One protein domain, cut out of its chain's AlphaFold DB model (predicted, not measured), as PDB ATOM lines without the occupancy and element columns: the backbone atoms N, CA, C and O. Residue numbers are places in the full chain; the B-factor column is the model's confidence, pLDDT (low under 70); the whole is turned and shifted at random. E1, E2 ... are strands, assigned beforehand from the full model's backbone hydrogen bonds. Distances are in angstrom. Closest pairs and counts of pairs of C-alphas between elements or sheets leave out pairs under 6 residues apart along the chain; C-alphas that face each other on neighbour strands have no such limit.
ATOM      1  N   GLY A  54       1.927 -30.955  21.054       73.69
ATOM      2  CA  GLY A  54       3.071 -31.705  21.547       73.69
ATOM      3  C   GLY A  54       4.189 -30.827  22.105       73.69
ATOM      4  O   GLY A  54       4.042 -29.623  22.314       73.69
ATOM      5  N   TYR A  55       5.313 -31.488  22.354       71.38
ATOM      6  CA  TYR A  55       6.445 -30.974  23.110       71.38
ATOM      7  C   TYR A  55       7.726 -31.144  22.298       71.38
ATOM      8  O   TYR A  55       7.935 -32.184  21.665       71.38
ATOM      9  N   LYS A  56       8.592 -30.131  22.287       68.62
ATOM     10  CA  LYS A  56       9.876 -30.206  21.587       68.62
ATOM     11  C   LYS A  56      10.737 -31.257  22.284       68.62
ATOM     12  O   LYS A  56      11.019 -31.143  23.465       68.62
ATOM     13  N   ASN A  57      11.143 -32.291  21.554       62.75
ATOM     14  CA  ASN A  57      11.951 -33.395  22.081       62.75
ATOM     15  C   ASN A  57      11.339 -34.145  23.290       62.75
ATOM     16  O   ASN A  57      12.069 -34.801  24.027       62.75
ATOM     17  N   GLY A  58      10.018 -34.066  23.491       61.50
ATOM     18  CA  GLY A  58       9.342 -34.650  24.658       61.50
ATOM     19  C   GLY A  58       9.486 -33.856  25.965       61.50
ATOM     20  O   GLY A  58       9.017 -34.332  26.994       61.50
ATOM     21  N   ASP A  59      10.096 -32.669  25.936       62.25
ATOM     22  CA  ASP A  59      10.261 -31.792  27.099       62.25
ATOM     23  C   ASP A  59       8.937 -31.068  27.443       62.25
ATOM     24  O   ASP A  59       8.470 -30.257  26.634       62.25
ATOM     25  N   PRO A  60       8.319 -31.330  28.616       65.31
ATOM     26  CA  PRO A  60       7.027 -30.756  28.992       65.31
ATOM     27  C   PRO A  60       7.041 -29.228  29.153       65.31
ATOM     28  O   PRO A  60       5.975 -28.616  29.094       65.31
ATOM     29  N   GLU A  61       8.205 -28.595  29.323       68.62
ATOM     30  CA  GLU A  61       8.318 -27.131  29.383       68.62
ATOM     31  C   GLU A  61       8.385 -26.507  27.976       68.62
ATOM     32  O   GLU A  61       7.973 -25.365  27.759       68.62
ATOM     33  N   ALA A  62       8.822 -27.276  26.973       66.75
ATOM     34  CA  ALA A  62       9.007 -26.820  25.599       66.75
ATOM     35  C   ALA A  62       7.774 -27.083  24.711       66.75
ATOM     36  O   ALA A  62       7.834 -27.824  23.720       66.75
ATOM     37  N   VAL A  63       6.641 -26.459  25.046       69.94
ATOM     38  CA  VAL A  63       5.394 -26.505  24.256       69.94
ATOM     39  C   VAL A  63       5.634 -26.118  22.789       69.94
ATOM     40  O   VAL A  63       6.192 -25.062  22.485       69.94
ATOM     41  N   ARG A  64       5.159 -26.950  21.855       70.88
ATOM     42  CA  ARG A  64       5.154 -26.656  20.414       70.88
ATOM     43  C   ARG A  64       3.759 -26.223  19.975       70.88
ATOM     44  O   ARG A  64       2.810 -26.969  20.171       70.88
ATOM     45  N   THR A  65       3.618 -25.077  19.317       72.06
ATOM     46  CA  THR A  65       2.365 -24.663  18.657       72.06
ATOM     47  C   THR A  65       2.282 -25.171  17.206       72.06
ATOM     48  O   THR A  65       3.315 -25.407  16.566       72.06
ATOM     49  N   PRO A  66       1.069 -25.382  16.658       69.25
ATOM     50  CA  PRO A  66       0.887 -25.797  15.270       69.25
ATOM     51  C   PRO A  66       1.240 -24.659  14.301       69.25
ATOM     52  O   PRO A  66       0.986 -23.485  14.566       69.25
ATOM     53  N   ALA A  67       1.786 -25.002  13.134       66.25
ATOM     54  CA  ALA A  67       2.028 -24.030  12.070       66.25
ATOM     55  C   ALA A  67       0.701 -23.533  11.464       66.25
ATOM     56  O   ALA A  67      -0.274 -24.286  11.391       66.25
ATOM     57  N   ALA A  68       0.667 -22.294  10.962       62.59
ATOM     58  CA  ALA A  68      -0.536 -21.702  10.373       62.59
ATOM     59  C   ALA A  68      -1.121 -22.575   9.239       62.59
ATOM     60  O   ALA A  68      -0.487 -22.788   8.194       62.59
ATOM     61  N   GLY A  69      -2.342 -23.077   9.460       64.88
ATOM     62  CA  GLY A  69      -3.066 -23.981   8.559       64.88
ATOM     63  C   GLY A  69      -2.850 -25.484   8.799       64.88
ATOM     64  O   GLY A  69      -3.389 -26.280   8.035       64.88
ATOM     65  N   SER A  70      -2.093 -25.887   9.826       64.69
ATOM     66  CA  SER A  70      -2.033 -27.284  10.297       64.69
ATOM     67  C   SER A  70      -3.064 -27.537  11.398       64.69
ATOM     68  O   SER A  70      -3.328 -26.661  12.224       64.69
ATOM     69  N   VAL A  71      -3.657 -28.733  11.414       71.50
ATOM     70  CA  VAL A  71      -4.594 -29.156  12.466       71.50
ATOM     71  C   VAL A  71      -3.873 -30.131  13.378       71.50
ATOM     72  O   VAL A  71      -3.385 -31.162  12.919       71.50
ATOM     73  N   CYS A  72      -3.852 -29.822  14.673       76.31
ATOM     74  CA  CYS A  72      -3.328 -30.723  15.687       76.31
ATOM     75  C   CYS A  72      -4.453 -31.477  16.398       76.31
ATOM     76  O   CYS A  72      -5.533 -30.931  16.635       76.31
ATOM     77  N   ARG A  73      -4.203 -32.737  16.753       76.31
ATOM     78  CA  ARG A  73      -5.092 -33.586  17.554       76.31
ATOM     79  C   ARG A  73      -4.288 -34.326  18.615       76.31
ATOM     80  O   ARG A  73      -3.199 -34.814  18.336       76.31
ATOM     81  N   PHE A  74      -4.860 -34.455  19.804       77.44
ATOM     82  CA  PHE A  74      -4.328 -35.288  20.878       77.44
ATOM     83  C   PHE A  74      -5.193 -36.539  21.043       77.44
ATOM     84  O   PHE A  74      -6.421 -36.443  21.088       77.44
ATOM     85  N   SER A  75      -4.564 -37.709  21.136       70.25
ATOM     86  CA  SER A  75      -5.219 -38.966  21.495       70.25
ATOM     87  C   SER A  75      -4.997 -39.251  22.976       70.25
ATOM     88  O   SER A  75      -3.918 -39.689  23.377       70.25
ATOM     89  N   THR A  76      -6.041 -39.054  23.781       71.75
ATOM     90  CA  THR A  76      -6.034 -39.340  25.225       71.75
ATOM     91  C   THR A  76      -5.813 -40.818  25.545       71.75
ATOM     92  O   THR A  76      -5.285 -41.128  26.605       71.75
ATOM     93  N   GLN A  77      -6.167 -41.730  24.632       65.69
ATOM     94  CA  GLN A  77      -6.000 -43.178  24.821       65.69
ATOM     95  C   GLN A  77      -4.532 -43.619  24.731       65.69
ATOM     96  O   GLN A  77      -4.118 -44.521  25.450       65.69
ATOM     97  N   ASN A  78      -3.748 -42.970  23.861       65.31
ATOM     98  CA  ASN A  78      -2.361 -43.361  23.579       65.31
ATOM     99  C   ASN A  78      -1.326 -42.351  24.110       65.31
ATOM    100  O   ASN A  78      -0.129 -42.628  24.060       65.31
ATOM    101  N   GLY A  79      -1.761 -41.174  24.576       71.06
ATOM    102  CA  GLY A  79      -0.882 -40.063  24.954       71.06
ATOM    103  C   GLY A  79      -0.167 -39.405  23.765       71.06
ATOM    104  O   GLY A  79       0.850 -38.743  23.951       71.06
ATOM    105  N   LEU A  80      -0.667 -39.608  22.542       72.25
ATOM    106  CA  LEU A  80       0.008 -39.213  21.302       72.25
ATOM    107  C   LEU A  80      -0.580 -37.939  20.696       72.25
ATOM    108  O   LEU A  80      -1.796 -37.756  20.645       72.25
ATOM    109  N   TRP A  81       0.302 -37.106  20.151       76.44
ATOM    110  CA  TRP A  81      -0.050 -35.953  19.329       76.44
ATOM    111  C   TRP A  81       0.036 -36.315  17.843       76.44
ATOM    112  O   TRP A  81       0.972 -36.990  17.423       76.44
ATOM    113  N   ALA A  82      -0.923 -35.839  17.052       74.12
ATOM    114  CA  ALA A  82      -0.981 -35.971  15.599       74.12
ATOM    115  C   ALA A  82      -1.143 -34.582  14.960       74.12
ATOM    116  O   ALA A  82      -1.972 -33.795  15.411       74.12
ATOM    117  N   THR A  83      -0.373 -34.277  13.914       78.81
ATOM    118  CA  THR A  83      -0.443 -33.010  13.168       78.81
ATOM    119  C   THR A  83      -0.545 -33.279  11.675       78.81
ATOM    120  O   THR A  83       0.046 -34.236  11.172       78.81
ATOM    121  N   THR A  84      -1.288 -32.446  10.953       79.44
ATOM    122  CA  THR A  84      -1.347 -32.501   9.489       79.44
ATOM    123  C   THR A  84      -0.345 -31.527   8.866       79.44
ATOM    124  O   THR A  84      -0.427 -30.315   9.073       79.44
ATOM    125  N   CYS A  85       0.602 -32.037   8.073       80.75
ATOM    126  CA  CYS A  85       1.453 -31.204   7.220       80.75
ATOM    127  C   CYS A  85       0.687 -30.716   5.973       80.75
ATOM    128  O   CYS A  85      -0.325 -31.298   5.569       80.75
ATOM    129  N   LYS A  86       1.149 -29.614   5.361       82.56
ATOM    130  CA  LYS A  86       0.587 -29.120   4.089       82.56
ATOM    131  C   LYS A  86       0.927 -30.091   2.953       82.56
ATOM    132  O   LYS A  86       1.920 -30.800   3.027       82.56
ATOM    133  N   LYS A  87       0.151 -30.070   1.864       80.31
ATOM    134  CA  LYS A  87       0.340 -30.964   0.699       80.31
ATOM    135  C   LYS A  87       1.741 -30.881   0.063       80.31
ATOM    136  O   LYS A  87       2.189 -31.840  -0.550       80.31
ATOM    137  N   GLU A  88       2.409 -29.739   0.203       83.44
ATOM    138  CA  GLU A  88       3.756 -29.454  -0.315       83.44
ATOM    139  C   GLU A  88       4.871 -29.721   0.716       83.44
ATOM    140  O   GLU A  88       6.033 -29.421   0.466       83.44
ATOM    141  N   GLN A  89       4.527 -30.246   1.896       85.56
ATOM    142  CA  GLN A  89       5.464 -30.529   2.978       85.56
ATOM    143  C   GLN A  89       5.591 -32.031   3.220       85.56
ATOM    144  O   GLN A  89       4.617 -32.781   3.174       85.56
ATOM    145  N   TYR A  90       6.798 -32.450   3.574       83.56
ATOM    146  CA  TYR A  90       7.084 -33.783   4.075       83.56
ATOM    147  C   TYR A  90       6.715 -33.853   5.561       83.56
ATOM    148  O   TYR A  90       7.129 -33.004   6.355       83.56
ATOM    149  N   CYS A  91       5.939 -34.863   5.944       85.75
ATOM    150  CA  CYS A  91       5.708 -35.204   7.345       85.75
ATOM    151  C   CYS A  91       6.844 -36.117   7.833       85.75
ATOM    152  O   CYS A  91       7.122 -37.140   7.211       85.75
ATOM    153  N   SER A  92       7.458 -35.769   8.962       82.62
ATOM    154  CA  SER A  92       8.415 -36.608   9.693       82.62
ATOM    155  C   SER A  92       7.813 -37.006  11.041       82.62
ATOM    156  O   SER A  92       7.178 -36.182  11.706       82.62
ATOM    157  N   PHE A  93       7.993 -38.267  11.430       81.88
ATOM    158  CA  PHE A  93       7.519 -38.836  12.689       81.88
ATOM    159  C   PHE A  93       8.552 -39.830  13.222       81.88
ATOM    160  O   PHE A  93       8.974 -40.728  12.495       81.88
ATOM    161  N   ALA A  94       8.920 -39.689  14.491       78.19
ATOM    162  CA  ALA A  94       9.765 -40.632  15.209       78.19
ATOM    163  C   ALA A  94       9.166 -40.901  16.592       78.19
ATOM    164  O   ALA A  94       8.808 -39.976  17.324       78.19
ATOM    165  N   TYR A  95       9.065 -42.177  16.950       76.94
ATOM    166  CA  TYR A  95       8.541 -42.633  18.232       76.94
ATOM    167  C   TYR A  95       9.520 -43.640  18.821       76.94
ATOM    168  O   TYR A  95       9.699 -44.725  18.269       76.94
ATOM    169  N   LEU A  96      10.179 -43.257  19.914       78.25
ATOM    170  CA  LEU A  96      11.138 -44.098  20.621       78.25
ATOM    171  C   LEU A  96      10.512 -44.512  21.951       78.25
ATOM    172  O   LEU A  96      10.139 -43.664  22.768       78.25
ATOM    173  N   ILE A  97      10.404 -45.820  22.151       76.50
ATOM    174  CA  ILE A  97      10.000 -46.431  23.414       76.50
ATOM    175  C   ILE A  97      11.287 -46.852  24.123       76.50
ATOM    176  O   ILE A  97      12.089 -47.576  23.539       76.50
ATOM    177  N   MET A  98      11.481 -46.401  25.359       73.88
ATOM    178  CA  MET A  98      12.427 -47.004  26.297       73.88
ATOM    179  C   MET A  98      11.624 -47.679  27.413       73.88
ATOM    180  O   MET A  98      10.561 -47.182  27.799       73.88
ATOM    181  N   ASP A  99      12.119 -48.809  27.918       65.25
ATOM    182  CA  ASP A  99      11.332 -49.779  28.701       65.25
ATOM    183  C   ASP A  99      10.907 -49.305  30.109       65.25
ATOM    184  O   ASP A  99      10.176 -49.992  30.815       65.25
ATOM    185  N   GLU A 100      11.297 -48.089  30.498       67.12
ATOM    186  CA  GLU A 100      11.103 -47.508  31.836       67.12
ATOM    187  C   GLU A 100      10.161 -46.283  31.812       67.12
ATOM    188  O   GLU A 100      10.214 -45.394  32.658       67.12
ATOM    189  N   GLY A 101       9.276 -46.210  30.811       61.16
ATOM    190  CA  GLY A 101       8.241 -45.170  30.695       61.16
ATOM    191  C   GLY A 101       8.683 -43.892  29.973       61.16
ATOM    192  O   GLY A 101       7.841 -43.063  29.620       61.16
ATOM    193  N   HIS A 102       9.973 -43.752  29.665       59.22
ATOM    194  CA  HIS A 102      10.489 -42.669  28.834       59.22
ATOM    195  C   HIS A 102      10.107 -42.883  27.359       59.22
ATOM    196  O   HIS A 102      10.714 -43.674  26.637       59.22
ATOM    197  N   LYS A 103       9.083 -42.152  26.902       67.56
ATOM    198  CA  LYS A 103       8.607 -42.152  25.511       67.56
ATOM    199  C   LYS A 103       8.985 -40.847  24.824       67.56
ATOM    200  O   LYS A 103       8.430 -39.796  25.145       67.56
ATOM    201  N   TYR A 104       9.878 -40.908  23.844       72.44
ATOM    202  CA  TYR A 104      10.183 -39.761  22.990       72.44
ATOM    203  C   TYR A 104       9.258 -39.785  21.773       72.44
ATOM    204  O   TYR A 104       9.234 -40.760  21.024       72.44
ATOM    205  N   THR A 105       8.495 -38.711  21.567       73.88
ATOM    206  CA  THR A 105       7.665 -38.529  20.367       73.88
ATOM    207  C   THR A 105       8.085 -37.248  19.667       73.88
ATOM    208  O   THR A 105       7.928 -36.158  20.215       73.88
ATOM    209  N   TYR A 106       8.581 -37.375  18.442       76.25
ATOM    210  CA  TYR A 106       8.863 -36.262  17.549       76.25
ATOM    211  C   TYR A 106       7.961 -36.338  16.325       76.25
ATOM    212  O   TYR A 106       7.739 -37.400  15.749       76.25
ATOM    213  N   MET A 107       7.440 -35.187  15.924       77.12
ATOM    214  CA  MET A 107       6.578 -35.057  14.763       77.12
ATOM    215  C   MET A 107       6.731 -33.650  14.194       77.12
ATOM    216  O   MET A 107       6.652 -32.669  14.941       77.12
ATOM    217  N   ALA A 108       6.981 -33.534  12.894       77.44
ATOM    218  CA  ALA A 108       7.282 -32.263  12.246       77.44
ATOM    219  C   ALA A 108       6.864 -32.234  10.771       77.44
ATOM    220  O   ALA A 108       6.707 -33.266  10.125       77.44
ATOM    221  N   CYS A 109       6.743 -31.019  10.241       84.12
ATOM    222  CA  CYS A 109       6.489 -30.737   8.832       84.12
ATOM    223  C   CYS A 109       7.729 -30.030   8.261       84.12
ATOM    224  O   CYS A 109       8.133 -29.001   8.809       84.12
ATOM    225  N   GLY A 110       8.319 -30.549   7.185       82.50
ATOM    226  CA  GLY A 110       9.495 -29.979   6.516       82.50
ATOM    227  C   GLY A 110       9.234 -29.673   5.041       82.50
ATOM    228  O   GLY A 110       8.370 -30.284   4.420       82.50
ATOM    229  N   ALA A 111       9.979 -28.730   4.459       83.69
ATOM    230  CA  ALA A 111       9.922 -28.444   3.018       83.69
ATOM    231  C   ALA A 111      10.780 -29.409   2.170       83.69
ATOM    232  O   ALA A 111      10.654 -29.443   0.953       83.69
ATOM    233  N   VAL A 112      11.654 -30.190   2.814       83.75
ATOM    234  CA  VAL A 112      12.603 -31.117   2.183       83.75
ATOM    235  C   VAL A 112      12.524 -32.458   2.911       83.75
ATOM    236  O   VAL A 112      12.324 -32.484   4.127       83.75
ATOM    237  N   ALA A 113      12.674 -33.564   2.182       82.31
ATOM    238  CA  ALA A 113      12.827 -34.888   2.773       82.31
ATOM    239  C   ALA A 113      14.232 -35.029   3.382       82.31
ATOM    240  O   ALA A 113      15.229 -34.877   2.680       82.31
ATOM    241  N   ALA A 114      14.302 -35.323   4.679       78.31
ATOM    242  CA  ALA A 114      15.543 -35.524   5.419       78.31
ATOM    243  C   ALA A 114      15.376 -36.676   6.421       78.31
ATOM    244  O   ALA A 114      14.270 -36.918   6.909       78.31
ATOM    245  N   THR A 115      16.479 -37.359   6.724       78.56
ATOM    246  CA  THR A 115      16.534 -38.460   7.691       78.56
ATOM    247  C   THR A 115      17.399 -38.036   8.870       78.56
ATOM    248  O   THR A 115      18.611 -37.894   8.719       78.56
ATOM    249  N   ASP A 116      16.779 -37.855  10.033       72.94
ATOM    250  CA  ASP A 116      17.473 -37.570  11.289       72.94
ATOM    251  C   ASP A 116      17.751 -38.877  12.051       72.94
ATOM    252  O   ASP A 116      16.868 -39.728  12.185       72.94
ATOM    253  N   THR A 117      18.965 -39.026  12.585       77.12
ATOM    254  CA  THR A 117      19.349 -40.165  13.434       77.12
ATOM    255  C   THR A 117      19.303 -39.754  14.901       77.12
ATOM    256  O   THR A 117      20.032 -38.855  15.322       77.12
ATOM    257  N   PHE A 118      18.476 -40.432  15.695       75.62
ATOM    258  CA  PHE A 118      18.344 -40.185  17.131       75.62
ATOM    259  C   PHE A 118      19.177 -41.192  17.930       75.62
ATOM    260  O   PHE A 118      19.058 -42.398  17.725       75.62
ATOM    261  N   PHE A 119      19.984 -40.700  18.871       75.00
ATOM    262  CA  PHE A 119      20.743 -41.527  19.811       75.00
ATOM    263  C   PHE A 119      20.137 -41.406  21.212       75.00
ATOM    264  O   PHE A 119      19.950 -40.297  21.714       75.00
TER     265      PHE A 119
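Overview. This is residues 54 to 119 of the 254 residues of an uncharacterized protein of Gibberella zeae (strain ATCC MYA-4620 / CBS 123657 / FGSC 9075 / NRRL 31084 / PH-1) (UniProt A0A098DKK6). A model with little regular structure: two antiparallel hairpins side by side, the long E3 and E4 and the short E1 and E2, with residues 54 to 71 looping over one side and residues 111 to 119 folding back past E3. The printed part has 66 residues, no named helix and four strands, E1 to E4 in chain order, in two sheets of two. It is all strand, with 24 residues in named elements, and compact, with a radius of gyration of the C-alphas of 12.5 A and spans of 38 by 27 by 21 A.

Arrangement. E3, residues 90 to 97, and E4, residues 103 to 110, form a hairpin, antiparallel at 173 degrees; N 94 and O 106 are within hydrogen-bond range at 2.9 A. E1, residues 72 to 75, and E2, residues 80 to 83, form another, at 158 degrees, with N 73 and O 82 at 2.8 A. The closest C-alphas of E2 and E4, Thr 83 and Met 107, are 7.5 A apart. E1 is apart from E3 and E4.

Along the chain. E3 is 23.3 A long and E4 22.6 A. E1 begins at C-alpha 72 (-3.328, -30.723, 15.687); E4 ends at C-alpha 110 (9.495, -29.979, 6.516).

Size, cuts and confidence. The two farthest C-alphas, Glu 88 and Glu 100, are 37.6 A apart. The printed part has no cut. Confidence is under 70 at residues 56 to 63, 66 to 70, 77 to 78 and 99 to 103.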